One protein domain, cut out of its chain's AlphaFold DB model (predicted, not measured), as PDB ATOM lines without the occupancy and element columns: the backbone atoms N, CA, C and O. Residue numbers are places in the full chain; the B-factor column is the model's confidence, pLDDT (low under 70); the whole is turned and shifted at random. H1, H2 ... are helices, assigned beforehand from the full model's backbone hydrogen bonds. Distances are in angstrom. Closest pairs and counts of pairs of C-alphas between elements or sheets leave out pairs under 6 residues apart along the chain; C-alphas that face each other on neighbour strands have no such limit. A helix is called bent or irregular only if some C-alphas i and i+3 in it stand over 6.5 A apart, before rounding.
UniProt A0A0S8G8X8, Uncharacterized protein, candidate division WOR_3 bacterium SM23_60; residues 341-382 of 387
ATOM      1  N   PHE A 341     140.437 177.617 192.464       92.12
ATOM      2  CA  PHE A 341     140.328 179.030 192.811       92.12
ATOM      3  C   PHE A 341     139.416 179.289 194.001       92.12
ATOM      4  O   PHE A 341     139.774 180.104 194.846       92.12
ATOM      5  N   GLN A 342     138.295 178.575 194.110       91.81
ATOM      6  CA  GLN A 342     137.407 178.683 195.265       91.81
ATOM      7  C   GLN A 342     138.114 178.303 196.573       91.81
ATOM      8  O   GLN A 342     137.936 178.967 197.588       91.81
ATOM      9  N   ASN A 343     138.967 177.276 196.552       92.00
ATOM     10  CA  ASN A 343     139.720 176.840 197.732       92.00
ATOM     11  C   ASN A 343     140.887 177.775 198.106       92.00
ATOM     12  O   ASN A 343     141.590 177.522 199.083       92.00
ATOM     13  N   LEU A 344     141.123 178.833 197.328       92.44
ATOM     14  CA  LEU A 344     142.226 179.778 197.513       92.44
ATOM     15  C   LEU A 344     141.739 181.207 197.763       92.44
ATOM     16  O   LEU A 344     142.518 182.154 197.667       92.44
ATOM     17  N   VAL A 345     140.458 181.364 198.076       91.69
ATOM     18  CA  VAL A 345     139.829 182.630 198.449       91.69
ATOM     19  C   VAL A 345     139.059 182.465 199.757       91.69
ATOM     20  O   VAL A 345     138.957 181.365 200.299       91.69
ATOM     21  N   TYR A 346     138.532 183.572 200.275       88.25
ATOM     22  CA  TYR A 346     137.562 183.554 201.362       88.25
ATOM     23  C   TYR A 346     136.349 182.695 200.953       88.25
ATOM     24  O   TYR A 346     135.854 182.830 199.835       88.25
ATOM     25  N   ASP A 347     135.854 181.803 201.808       84.44
ATOM     26  CA  ASP A 347     136.096 181.667 203.256       84.44
ATOM     27  C   ASP A 347     137.164 180.638 203.674       84.44
ATOM     28  O   ASP A 347     137.420 180.476 204.865       84.44
ATOM     29  N   ILE A 348     137.836 179.985 202.722       88.81
ATOM     30  CA  ILE A 348     138.874 178.979 203.007       88.81
ATOM     31  C   ILE A 348     140.223 179.621 203.368       88.81
ATOM     32  O   ILE A 348     140.972 179.082 204.188       88.81
ATOM     33  N   VAL A 349     140.551 180.756 202.739       89.12
ATOM     34  CA  VAL A 349     141.796 181.508 202.961       89.12
ATOM     35  C   VAL A 349     141.495 182.957 203.345       89.12
ATOM     36  O   VAL A 349     140.792 183.676 202.630       89.12
ATOM     37  N   GLY A 350     142.109 183.414 204.436       87.19
ATOM     38  CA  GLY A 350     141.831 184.707 205.049       87.19
ATOM     39  C   GLY A 350     140.598 184.689 205.947       87.19
ATOM     40  O   GLY A 350     139.877 183.701 206.056       87.19
ATOM     41  N   THR A 351     140.337 185.826 206.579       87.19
ATOM     42  CA  THR A 351     139.211 186.018 207.503       87.19
ATOM     43  C   THR A 351     138.244 187.061 206.954       87.19
ATOM     44  O   THR A 351     138.549 187.762 205.992       87.19
ATOM     45  N   GLN A 352     137.083 187.238 207.585       86.44
ATOM     46  CA  GLN A 352     136.148 188.297 207.185       86.44
ATOM     47  C   GLN A 352     136.765 189.709 207.294       86.44
ATOM     48  O   GLN A 352     136.406 190.602 206.528       86.44
ATOM     49  N   THR A 353     137.717 189.917 208.212       89.44
ATOM     50  CA  THR A 353     138.429 191.195 208.389       89.44
ATOM     51  C   THR A 353     139.657 191.334 207.485       89.44
ATOM     52  O   THR A 353     140.069 192.457 207.200       89.44
ATOM     53  N   ASN A 354     140.218 190.223 206.997       89.94
ATOM     54  CA  ASN A 354     141.311 190.194 206.026       89.94
ATOM     55  C   ASN A 354     141.050 189.143 204.925       89.94
ATOM     56  O   ASN A 354     141.739 188.118 204.862       89.94
ATOM     57  N   PRO A 355     140.046 189.360 204.057       91.00
ATOM     58  CA  PRO A 355     139.630 188.340 203.109       91.00
ATOM     59  C   PRO A 355     140.612 188.252 201.948       91.00
ATOM     60  O   PRO A 355     141.108 189.264 201.436       91.00
ATOM     61  N   ARG A 356     140.845 187.035 201.456       92.06
ATOM     62  CA  ARG A 356     141.450 186.834 200.141       92.06
ATOM     63  C   ARG A 356     140.342 186.783 199.096       92.06
ATOM     64  O   ARG A 356     139.680 185.772 198.950       92.06
ATOM     65  N   ILE A 357     140.111 187.883 198.382       90.31
ATOM     66  CA  ILE A 357     138.956 188.002 197.466       90.31
ATOM     67  C   ILE A 357     139.243 187.383 196.088       90.31
ATOM     68  O   ILE A 357     138.327 186.965 195.388       90.31
ATOM     69  N   PHE A 358     140.516 187.314 195.689       90.81
ATOM     70  CA  PHE A 358     140.915 186.785 194.388       90.81
ATOM     71  C   PHE A 358     142.124 185.852 194.498       90.81
ATOM     72  O   PHE A 358     143.057 186.144 195.258       90.81
ATOM     73  N   PRO A 359     142.161 184.777 193.692       92.06
ATOM     74  CA  PRO A 359     143.380 184.015 193.483       92.06
ATOM     75  C   PRO A 359     144.392 184.837 192.663       92.06
ATOM     76  O   PRO A 359     144.056 185.796 191.961       92.06
ATOM     77  N   ARG A 360     145.657 184.433 192.716       90.44
ATOM     78  CA  ARG A 360     146.775 184.942 191.920       90.44
ATOM     79  C   ARG A 360     147.198 183.905 190.890       90.44
ATOM     80  O   ARG A 360     147.080 182.710 191.100       90.44
ATOM     81  N   GLY A 361     147.812 184.348 189.793       89.12
ATOM     82  CA  GLY A 361     148.287 183.425 188.750       89.12
ATOM     83  C   GLY A 361     149.289 182.365 189.243       89.12
ATOM     84  O   GLY A 361     149.332 181.269 188.694       89.12
ATOM     85  N   LEU A 362     150.063 182.666 190.293       94.00
ATOM     86  CA  LEU A 362     151.008 181.715 190.891       94.00
ATOM     87  C   LEU A 362     150.324 180.573 191.654       94.00
ATOM     88  O   LEU A 362     150.957 179.542 191.860       94.00
ATOM     89  N   ASP A 363     149.054 180.719 192.033       93.12
ATOM     90  CA  ASP A 363     148.315 179.693 192.772       93.12
ATOM     91  C   ASP A 363     148.214 178.386 192.001       93.12
ATOM     92  O   ASP A 363     148.487 177.321 192.544       93.12
ATOM     93  N   VAL A 364     147.882 178.470 190.710       91.69
ATOM     94  CA  VAL A 364     147.769 177.286 189.850       91.69
ATOM     95  C   VAL A 364     149.104 176.545 189.813       91.69
ATOM     96  O   VAL A 364     149.145 175.327 189.937       91.69
ATOM     97  N   LEU A 365     150.217 177.277 189.713       92.56
ATOM     98  CA  LEU A 365     151.552 176.679 189.712       92.56
ATOM     99  C   LEU A 365     151.895 176.047 191.066       92.56
ATOM    100  O   LEU A 365     152.494 174.973 191.096       92.56
ATOM    101  N   ALA A 366     151.528 176.698 192.173       94.44
ATOM    102  CA  ALA A 366     151.751 176.182 193.519       94.44
ATOM    103  C   ALA A 366     150.952 174.891 193.768       94.44
ATOM    104  O   ALA A 366     151.517 173.912 194.252       94.44
ATOM    105  N   VAL A 367     149.679 174.853 193.360       94.06
ATOM    106  CA  VAL A 367     148.816 173.662 193.442       94.06
ATOM    107  C   VAL A 367     149.350 172.517 192.580       94.06
ATOM    108  O   VAL A 367     149.319 171.366 193.003       94.06
ATOM    109  N   LEU A 368     149.917 172.826 191.410       93.00
ATOM    110  CA  LEU A 368     150.579 171.846 190.540       93.00
ATOM    111  C   LEU A 368     151.997 171.452 191.009       93.00
ATOM    112  O   LEU A 368     152.697 170.730 190.300       93.00
ATOM    113  N   GLY A 369     152.431 171.900 192.195       95.31
ATOM    114  CA  GLY A 369     153.650 171.429 192.862       95.31
ATOM    115  C   GLY A 369     154.871 172.350 192.763       95.31
ATOM    116  O   GLY A 369     155.966 171.954 193.163       95.31
ATOM    117  N   SER A 370     154.737 173.581 192.259       96.75
ATOM    118  CA  SER A 370     155.855 174.533 192.218       96.75
ATOM    119  C   SER A 370     156.132 175.136 193.599       96.75
ATOM    120  O   SER A 370     155.478 176.096 194.013       96.75
ATOM    121  N   ALA A 371     157.161 174.624 194.284       97.00
ATOM    122  CA  ALA A 371     157.637 175.181 195.554       97.00
ATOM    123  C   ALA A 371     157.966 176.677 195.428       97.00
ATOM    124  O   ALA A 371     157.485 177.485 196.210       97.00
ATOM    125  N   ARG A 372     158.659 177.078 194.354       95.62
ATOM    126  CA  ARG A 372     159.008 178.487 194.131       95.62
ATOM    127  C   ARG A 372     157.782 179.395 194.004       95.62
ATOM    128  O   ARG A 372     157.816 180.520 194.493       95.62
ATOM    129  N   ALA A 373     156.723 178.942 193.329       96.56
ATOM    130  CA  ALA A 373     155.491 179.722 193.219       96.56
ATOM    131  C   ALA A 373     154.823 179.895 194.588       96.56
ATOM    132  O   ALA A 373     154.402 181.002 194.919       96.56
ATOM    133  N   ARG A 374     154.795 178.823 195.393       95.00
ATOM    134  CA  ARG A 374     154.318 178.857 196.778       95.00
ATOM    135  C   ARG A 374     155.132 179.835 197.629       95.00
ATOM    136  O   ARG A 374     154.532 180.691 198.262       95.00
ATOM    137  N   ASP A 375     156.459 179.768 197.595       96.19
ATOM    138  CA  ASP A 375     157.316 180.649 198.399       96.19
ATOM    139  C   ASP A 375     157.087 182.123 198.043       96.19
ATOM    140  O   ASP A 375     156.946 182.961 198.921       96.19
ATOM    141  N   ILE A 376     156.955 182.452 196.752       95.88
ATOM    142  CA  ILE A 376     156.653 183.827 196.325       95.88
ATOM    143  C   ILE A 376     155.275 184.280 196.839       95.88
ATOM    144  O   ILE A 376     155.126 185.421 197.276       95.88
ATOM    145  N   LEU A 377     154.260 183.412 196.782       94.62
ATOM    146  CA  LEU A 377     152.923 183.726 197.297       94.62
ATOM    147  C   LEU A 377     152.943 184.032 198.797       94.62
ATOM    148  O   LEU A 377     152.296 184.988 199.219       94.62
ATOM    149  N   LEU A 378     153.693 183.249 199.568       92.50
ATOM    150  CA  LEU A 378     153.779 183.378 201.020       92.50
ATOM    151  C   LEU A 378     154.710 184.527 201.423       92.50
ATOM    152  O   LEU A 378     154.274 185.508 202.005       92.50
ATOM    153  N   GLU A 379     155.977 184.477 201.028       94.12
ATOM    154  CA  GLU A 379     157.017 185.380 201.534       94.12
ATOM    155  C   GLU A 379     156.972 186.783 200.917       94.12
ATOM    156  O   GLU A 379     157.439 187.747 201.520       94.12
ATOM    157  N   THR A 380     156.476 186.915 199.681       92.94
ATOM    158  CA  THR A 380     156.449 188.211 198.976       92.94
ATOM    159  C   THR A 380     155.064 188.839 198.983       92.94
ATOM    160  O   THR A 380     154.940 190.056 199.119       92.94
ATOM    161  N   TYR A 381     154.022 188.028 198.781       90.94
ATOM    162  CA  TYR A 381     152.653 188.525 198.679       90.94
ATOM    163  C   TYR A 381     151.821 188.333 199.950       90.94
ATOM    164  O   TYR A 381     150.733 188.906 199.995       90.94
ATOM    165  N   ASN A 382     152.329 187.612 200.962       90.19
ATOM    166  CA  ASN A 382     151.639 187.331 202.227       90.19
ATOM    167  C   ASN A 382     150.210 186.808 201.991       90.19
ATOM    168  O   ASN A 382     149.233 187.325 202.534       90.19
TER     169      ASN A 382
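What this domain is: This is residues 341 to 382 of the 387 residues of an uncharacterized protein of candidate division WOR_3 bacterium SM23_60 (UniProt A0A0S8G8X8). A long loop, residues 341 to 360, runs out and folds back at one end, leading into two short helices, H1 then H2, that form a V at the other. The printed part has 42 residues and no named strand; its class is all helix, though only 17 residues are in named elements. It is compact, with a radius of gyration of the C-alphas of 10.2 A and spans of 28 by 19 by 12 A.

Where its parts are: Residues 341 to 360 begin with C-alpha 341 at (140.328, 179.030, 192.811). H1, residues 361 to 367, is 10.8 A long and starts with C-alpha 361 at (148.287, 183.425, 188.750). H1 is neither bent nor irregular, but only just: C-alphas 361 and 364 are 6.3 A apart. H2, residues 371 to 380, is 13.5 A long and ends with C-alpha 380 at (156.449, 188.211, 198.976).

How they stand to each other: H1 and H2 touch; their closest C-alphas, of Ala 366 and Arg 374, are 4.9 A apart. They run opposite ways at a steep tilt of 53 degrees. In H2 every O i to N i+4 pair is within hydrogen-bond range, in H1 2 of 3.

The domain as a whole: The C-alphas farthest apart, of Thr 353 and Gly 369, are 29.4 A apart. The printed part has no cut, and the link from H1 to H2 is tight. No printed residue is under 70 in pLDDT; the mean of the printed part is 92.0.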